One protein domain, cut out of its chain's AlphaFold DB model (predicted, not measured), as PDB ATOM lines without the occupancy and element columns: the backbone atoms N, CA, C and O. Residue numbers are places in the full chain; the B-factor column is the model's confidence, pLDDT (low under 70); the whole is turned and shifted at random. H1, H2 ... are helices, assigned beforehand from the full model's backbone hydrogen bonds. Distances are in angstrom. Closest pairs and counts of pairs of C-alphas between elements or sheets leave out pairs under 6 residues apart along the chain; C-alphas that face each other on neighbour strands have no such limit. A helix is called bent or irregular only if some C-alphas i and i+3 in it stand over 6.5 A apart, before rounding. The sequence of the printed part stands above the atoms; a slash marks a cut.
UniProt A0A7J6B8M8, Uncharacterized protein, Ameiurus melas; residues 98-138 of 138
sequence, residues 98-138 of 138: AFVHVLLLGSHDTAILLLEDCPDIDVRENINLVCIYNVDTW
ATOM      1  N   ALA A  98      -9.402  -1.839  -6.209       93.38
ATOM      2  CA  ALA A  98      -8.197  -2.569  -6.587       93.38
ATOM      3  C   ALA A  98      -7.743  -2.179  -7.999       93.38
ATOM      4  O   ALA A  98      -6.565  -1.912  -8.239       93.38
ATOM      5  N   PHE A  99      -8.688  -2.047  -8.930       92.81
ATOM      6  CA  PHE A  99      -8.375  -1.589 -10.278       92.81
ATOM      7  C   PHE A  99      -7.900  -0.128 -10.303       92.81
ATOM      8  O   PHE A  99      -6.909   0.186 -10.963       92.81
ATOM      9  N   VAL A 100      -8.549   0.766  -9.551       92.56
ATOM     10  CA  VAL A 100      -8.112   2.166  -9.415       92.56
ATOM     11  C   VAL A 100      -6.703   2.251  -8.817       92.56
ATOM     12  O   VAL A 100      -5.886   3.038  -9.296       92.56
ATOM     13  N   HIS A 101      -6.386   1.414  -7.825       91.88
ATOM     14  CA  HIS A 101      -5.043   1.297  -7.251       91.88
ATOM     15  C   HIS A 101      -4.020   0.923  -8.320       91.88
ATOM     16  O   HIS A 101      -3.019   1.617  -8.472       91.88
ATOM     17  N   VAL A 102      -4.282  -0.112  -9.121       91.00
ATOM     18  CA  VAL A 102      -3.370  -0.515 -10.205       91.00
ATOM     19  C   VAL A 102      -3.207   0.595 -11.245       91.00
ATOM     20  O   VAL A 102      -2.083   0.872 -11.661       91.00
ATOM     21  N   LEU A 103      -4.295   1.272 -11.628       87.81
ATOM     22  CA  LEU A 103      -4.258   2.368 -12.600       87.81
ATOM     23  C   LEU A 103      -3.412   3.565 -12.145       87.81
ATOM     24  O   LEU A 103      -2.790   4.211 -12.987       87.81
ATOM     25  N   LEU A 104      -3.427   3.895 -10.851       86.81
ATOM     26  CA  LEU A 104      -2.805   5.118 -10.326       86.81
ATOM     27  C   LEU A 104      -1.455   4.881  -9.637       86.81
ATOM     28  O   LEU A 104      -0.588   5.751  -9.687       86.81
ATOM     29  N   LEU A 105      -1.286   3.735  -8.977       82.31
ATOM     30  CA  LEU A 105      -0.149   3.413  -8.107       82.31
ATOM     31  C   LEU A 105       0.739   2.295  -8.683       82.31
ATOM     32  O   LEU A 105       1.852   2.087  -8.205       82.31
ATOM     33  N   GLY A 106       0.298   1.631  -9.757       67.56
ATOM     34  CA  GLY A 106       1.179   0.983 -10.735       67.56
ATOM     35  C   GLY A 106       1.678  -0.429 -10.426       67.56
ATOM     36  O   GLY A 106       2.384  -0.990 -11.260       67.56
ATOM     37  N   SER A 107       1.318  -1.043  -9.297       81.81
ATOM     38  CA  SER A 107       1.669  -2.447  -9.025       81.81
ATOM     39  C   SER A 107       0.436  -3.278  -8.685       81.81
ATOM     40  O   SER A 107      -0.273  -2.994  -7.720       81.81
ATOM     41  N   HIS A 108       0.219  -4.336  -9.468       81.19
ATOM     42  CA  HIS A 108      -0.787  -5.360  -9.187       81.19
ATOM     43  C   HIS A 108      -0.456  -6.164  -7.926       81.19
ATOM     44  O   HIS A 108      -1.374  -6.578  -7.230       81.19
ATOM     45  N   ASP A 109       0.827  -6.292  -7.573       84.56
ATOM     46  CA  ASP A 109       1.279  -7.022  -6.378       84.56
ATOM     47  C   ASP A 109       0.836  -6.367  -5.065       84.56
ATOM     48  O   ASP A 109       0.805  -7.006  -4.017       84.56
ATOM     49  N   THR A 110       0.519  -5.071  -5.107       87.88
ATOM     50  CA  THR A 110       0.128  -4.286  -3.924       87.88
ATOM     51  C   THR A 110      -1.369  -4.017  -3.849       87.88
ATOM     52  O   THR A 110      -1.837  -3.442  -2.866       87.88
ATOM     53  N   ALA A 111      -2.125  -4.404  -4.878       90.06
ATOM     54  CA  ALA A 111      -3.562  -4.216  -4.896       90.06
ATOM     55  C   ALA A 111      -4.222  -5.218  -3.941       90.06
ATOM     56  O   ALA A 111      -4.022  -6.426  -4.047       90.06
ATOM     57  N   ILE A 112      -5.031  -4.713  -3.012       89.62
ATOM     58  CA  ILE A 112      -5.858  -5.564  -2.157       89.62
ATOM     59  C   ILE A 112      -7.088  -5.961  -2.967       89.62
ATOM     60  O   ILE A 112      -7.901  -5.100  -3.300       89.62
ATOM     61  N   LEU A 113      -7.198  -7.250  -3.285       90.62
ATOM     62  CA  LEU A 113      -8.328  -7.807  -4.020       90.62
ATOM     63  C   LEU A 113      -9.444  -8.228  -3.064       90.62
ATOM     64  O   LEU A 113      -9.199  -8.826  -2.016       90.62
ATOM     65  N   LEU A 114     -10.671  -7.936  -3.468       90.75
ATOM     66  CA  LEU A 114     -11.897  -8.430  -2.868       90.75
ATOM     67  C   LEU A 114     -12.477  -9.558  -3.721       90.75
ATOM     68  O   LEU A 114     -12.164  -9.703  -4.903       90.75
ATOM     69  N   LEU A 115     -13.367 -10.355  -3.136       90.75
ATOM     70  CA  LEU A 115     -14.025 -11.450  -3.848       90.75
ATOM     71  C   LEU A 115     -14.848 -10.923  -5.046       90.75
ATOM     72  O   LEU A 115     -14.958 -11.565  -6.091       90.75
ATOM     73  N   GLU A 116     -15.365  -9.705  -4.911       92.50
ATOM     74  CA  GLU A 116     -16.116  -8.958  -5.910       92.50
ATOM     75  C   GLU A 116     -15.283  -8.579  -7.147       92.50
ATOM     76  O   GLU A 116     -15.858  -8.355  -8.214       92.50
ATOM     77  N   ASP A 117     -13.946  -8.552  -7.031       92.94
ATOM     78  CA  ASP A 117     -13.035  -8.308  -8.157       92.94
ATOM     79  C   ASP A 117     -12.995  -9.471  -9.154       92.94
ATOM     80  O   ASP A 117     -12.549  -9.294 -10.287       92.94
ATOM     81  N   CYS A 118     -13.491 -10.648  -8.764       92.50
ATOM     82  CA  CYS A 118     -13.766 -11.740  -9.684       92.50
ATOM     83  C   CYS A 118     -15.193 -11.580 -10.239       92.50
ATOM     84  O   CYS A 118     -16.149 -11.804  -9.495       92.50
ATOM     85  N   PRO A 119     -15.387 -11.188 -11.513       91.00
ATOM     86  CA  PRO A 119     -16.722 -10.948 -12.066       91.00
ATOM     87  C   PRO A 119     -17.471 -12.245 -12.412       91.00
ATOM     88  O   PRO A 119     -18.671 -12.198 -12.675       91.00
ATOM     89  N   ASP A 120     -16.771 -13.381 -12.437       90.56
ATOM     90  CA  ASP A 120     -17.321 -14.700 -12.734       90.56
ATOM     91  C   ASP A 120     -17.894 -15.326 -11.456       90.56
ATOM     92  O   ASP A 120     -17.176 -15.541 -10.477       90.56
ATOM     93  N   ILE A 121     -19.205 -15.574 -11.456       88.38
ATOM     94  CA  ILE A 121     -19.937 -16.068 -10.286       88.38
ATOM     95  C   ILE A 121     -19.494 -17.490  -9.931       88.38
ATOM     96  O   ILE A 121     -19.279 -17.772  -8.755       88.38
ATOM     97  N   ASP A 122     -19.278 -18.353 -10.923       90.00
ATOM     98  CA  ASP A 122     -18.908 -19.750 -10.695       90.00
ATOM     99  C   ASP A 122     -17.499 -19.834 -10.093       90.00
ATOM    100  O   ASP A 122     -17.234 -20.589  -9.153       90.00
ATOM    101  N   VAL A 123     -16.569 -19.014 -10.592       90.44
ATOM    102  CA  VAL A 123     -15.220 -18.909 -10.013       90.44
ATOM    103  C   VAL A 123     -15.291 -18.359  -8.590       90.44
ATOM    104  O   VAL A 123     -14.624 -18.878  -7.693       90.44
ATOM    105  N   ARG A 124     -16.125 -17.342  -8.359       90.25
ATOM    106  CA  ARG A 124     -16.311 -16.732  -7.042       90.25
ATOM    107  C   ARG A 124     -16.831 -17.730  -6.009       90.25
ATOM    108  O   ARG A 124     -16.312 -17.783  -4.894       90.25
ATOM    109  N   GLU A 125     -17.826 -18.529  -6.378       89.25
ATOM    110  CA  GLU A 125     -18.379 -19.579  -5.524       89.25
ATOM    111  C   GLU A 125     -17.325 -20.635  -5.186       89.25
ATOM    112  O   GLU A 125     -17.169 -20.989  -4.018       89.25
ATOM    113  N   ASN A 126     -16.528 -21.064  -6.168       88.88
ATOM    114  CA  ASN A 126     -15.433 -22.007  -5.940       88.88
ATOM    115  C   ASN A 126     -14.364 -21.455  -4.984       88.88
ATOM    116  O   ASN A 126     -13.930 -22.170  -4.080       88.88
ATOM    117  N   ILE A 127     -13.961 -20.188  -5.143       86.50
ATOM    118  CA  ILE A 127     -13.032 -19.524  -4.213       86.50
ATOM    119  C   ILE A 127     -13.618 -19.539  -2.800       86.50
ATOM    120  O   ILE A 127     -12.937 -19.930  -1.853       86.50
ATOM    121  N   ASN A 128     -14.891 -19.164  -2.660       85.12
ATOM    122  CA  ASN A 128     -15.550 -19.102  -1.362       85.12
ATOM    123  C   ASN A 128     -15.623 -20.482  -0.690       85.12
ATOM    124  O   ASN A 128     -15.299 -20.607   0.487       85.12
ATOM    125  N   LEU A 129     -15.964 -21.534  -1.442       83.88
ATOM    126  CA  LEU A 129     -15.975 -22.908  -0.937       83.88
ATOM    127  C   LEU A 129     -14.594 -23.324  -0.421       83.88
ATOM    128  O   LEU A 129     -14.478 -23.773   0.715       83.88
ATOM    129  N   VAL A 130     -13.534 -23.133  -1.214       80.12
ATOM    130  CA  VAL A 130     -12.166 -23.503  -0.810       80.12
ATOM    131  C   VAL A 130     -11.715 -22.722   0.426       80.12
ATOM    132  O   VAL A 130     -11.066 -23.289   1.306       80.12
ATOM    133  N   CYS A 131     -12.059 -21.440   0.523       75.19
ATOM    134  CA  CYS A 131     -11.734 -20.627   1.690       75.19
ATOM    135  C   CYS A 131     -12.497 -21.082   2.942       75.19
ATOM    136  O   CYS A 131     -11.881 -21.173   3.998       75.19
ATOM    137  N   ILE A 132     -13.785 -21.425   2.835       68.94
ATOM    138  CA  ILE A 132     -14.587 -21.931   3.963       68.94
ATOM    139  C   ILE A 132     -14.048 -23.283   4.447       68.94
ATOM    140  O   ILE A 132     -13.738 -23.425   5.626       68.94
ATOM    141  N   TYR A 133     -13.836 -24.244   3.539       59.00
ATOM    142  CA  TYR A 133     -13.321 -25.567   3.911       59.00
ATOM    143  C   TYR A 133     -11.952 -25.511   4.597       59.00
ATOM    144  O   TYR A 133     -11.682 -26.337   5.460       59.00
ATOM    145  N   ASN A 134     -11.097 -24.545   4.243       56.09
ATOM    146  CA  ASN A 134      -9.796 -24.395   4.892       56.09
ATOM    147  C   ASN A 134      -9.882 -23.792   6.300       56.09
ATOM    148  O   ASN A 134      -8.985 -24.045   7.098       56.09
ATOM    149  N   VAL A 135     -10.922 -23.016   6.621       56.00
ATOM    150  CA  VAL A 135     -11.128 -22.465   7.975       56.00
ATOM    151  C   VAL A 135     -11.669 -23.535   8.928       56.00
ATOM    152  O   VAL A 135     -11.315 -23.524  10.100       56.00
ATOM    153  N   ASP A 136     -12.434 -24.504   8.419       49.41
ATOM    154  CA  ASP A 136     -12.991 -25.611   9.211       49.41
ATOM    155  C   ASP A 136     -11.999 -26.774   9.453       49.41
ATOM    156  O   ASP A 136     -12.324 -27.740  10.146       49.41
ATOM    157  N   THR A 137     -10.790 -26.712   8.878       49.16
ATOM    158  CA  THR A 137      -9.730 -27.736   9.024       49.16
ATOM    159  C   THR A 137      -8.560 -27.342   9.939       49.16
ATOM    160  O   THR A 137      -7.568 -28.075   9.988       49.16
ATOM    161  N   TRP A 138      -8.665 -26.238  10.684       44.25
ATOM    162  CA  TRP A 138      -7.744 -25.857  11.771       44.25
ATOM    163  C   TRP A 138      -8.474 -25.785  13.114       44.25
ATOM    164  O   TRP A 138      -7.783 -25.931  14.149       44.25
TER     165      TRP A 138
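This is residues 98 to 138 of the 138 residues of an uncharacterized protein of Ameiurus melas (UniProt A0A7J6B8M8). The model is a flat, open, winding strip of chain, with the long helix H2 at one end, the short helix H1 at the other and a long link with no named element winding between them. The far part of H2 and the tail after it, residues 129 to 138, stick out from the rest. The printed part has 41 residues with two named helices, H1 then H2, and no named strand; the class is all helix, and 23 residues are in the named helices. The whole is only just loose, close to extended, with a radius of gyration of the C-alphas of 13.2 A, and it spans 38 by 24 by 10 A.

H2, residues 121 to 135, is the longest helix. Residues 129 to 138, of which 129 to 135 belong to H2, stand free. H1, residues 98 to 105, and H2 are apart, with no C-alpha of the one within 8 A of the other. In both helices every O i to N i+4 pair is within hydrogen-bond range, and neither is bent or irregular.

H2 has 15 residues and measures 21.3 A from C-alpha 121 at (-19.937, -16.068, -10.286) to C-alpha 135 at (-11.128, -22.465, 7.975). H1 has 8 residues and measures 10.1 A, beginning at C-alpha 98, (-8.197, -2.569, -6.587). Between them, residues 108 to 110 and 115 to 117 are short helical runs without names.

The C-alphas of Leu 104 and Thr 137, the two farthest apart, are 38.8 A apart. The link from H1 to H2, residues 106 to 120, is long. The printed part has no cut and ends at Trp 138, the chain's last residue. Mean pLDDT of the printed part is 82.0; residue 106 and residues 132 to 138 are under 70.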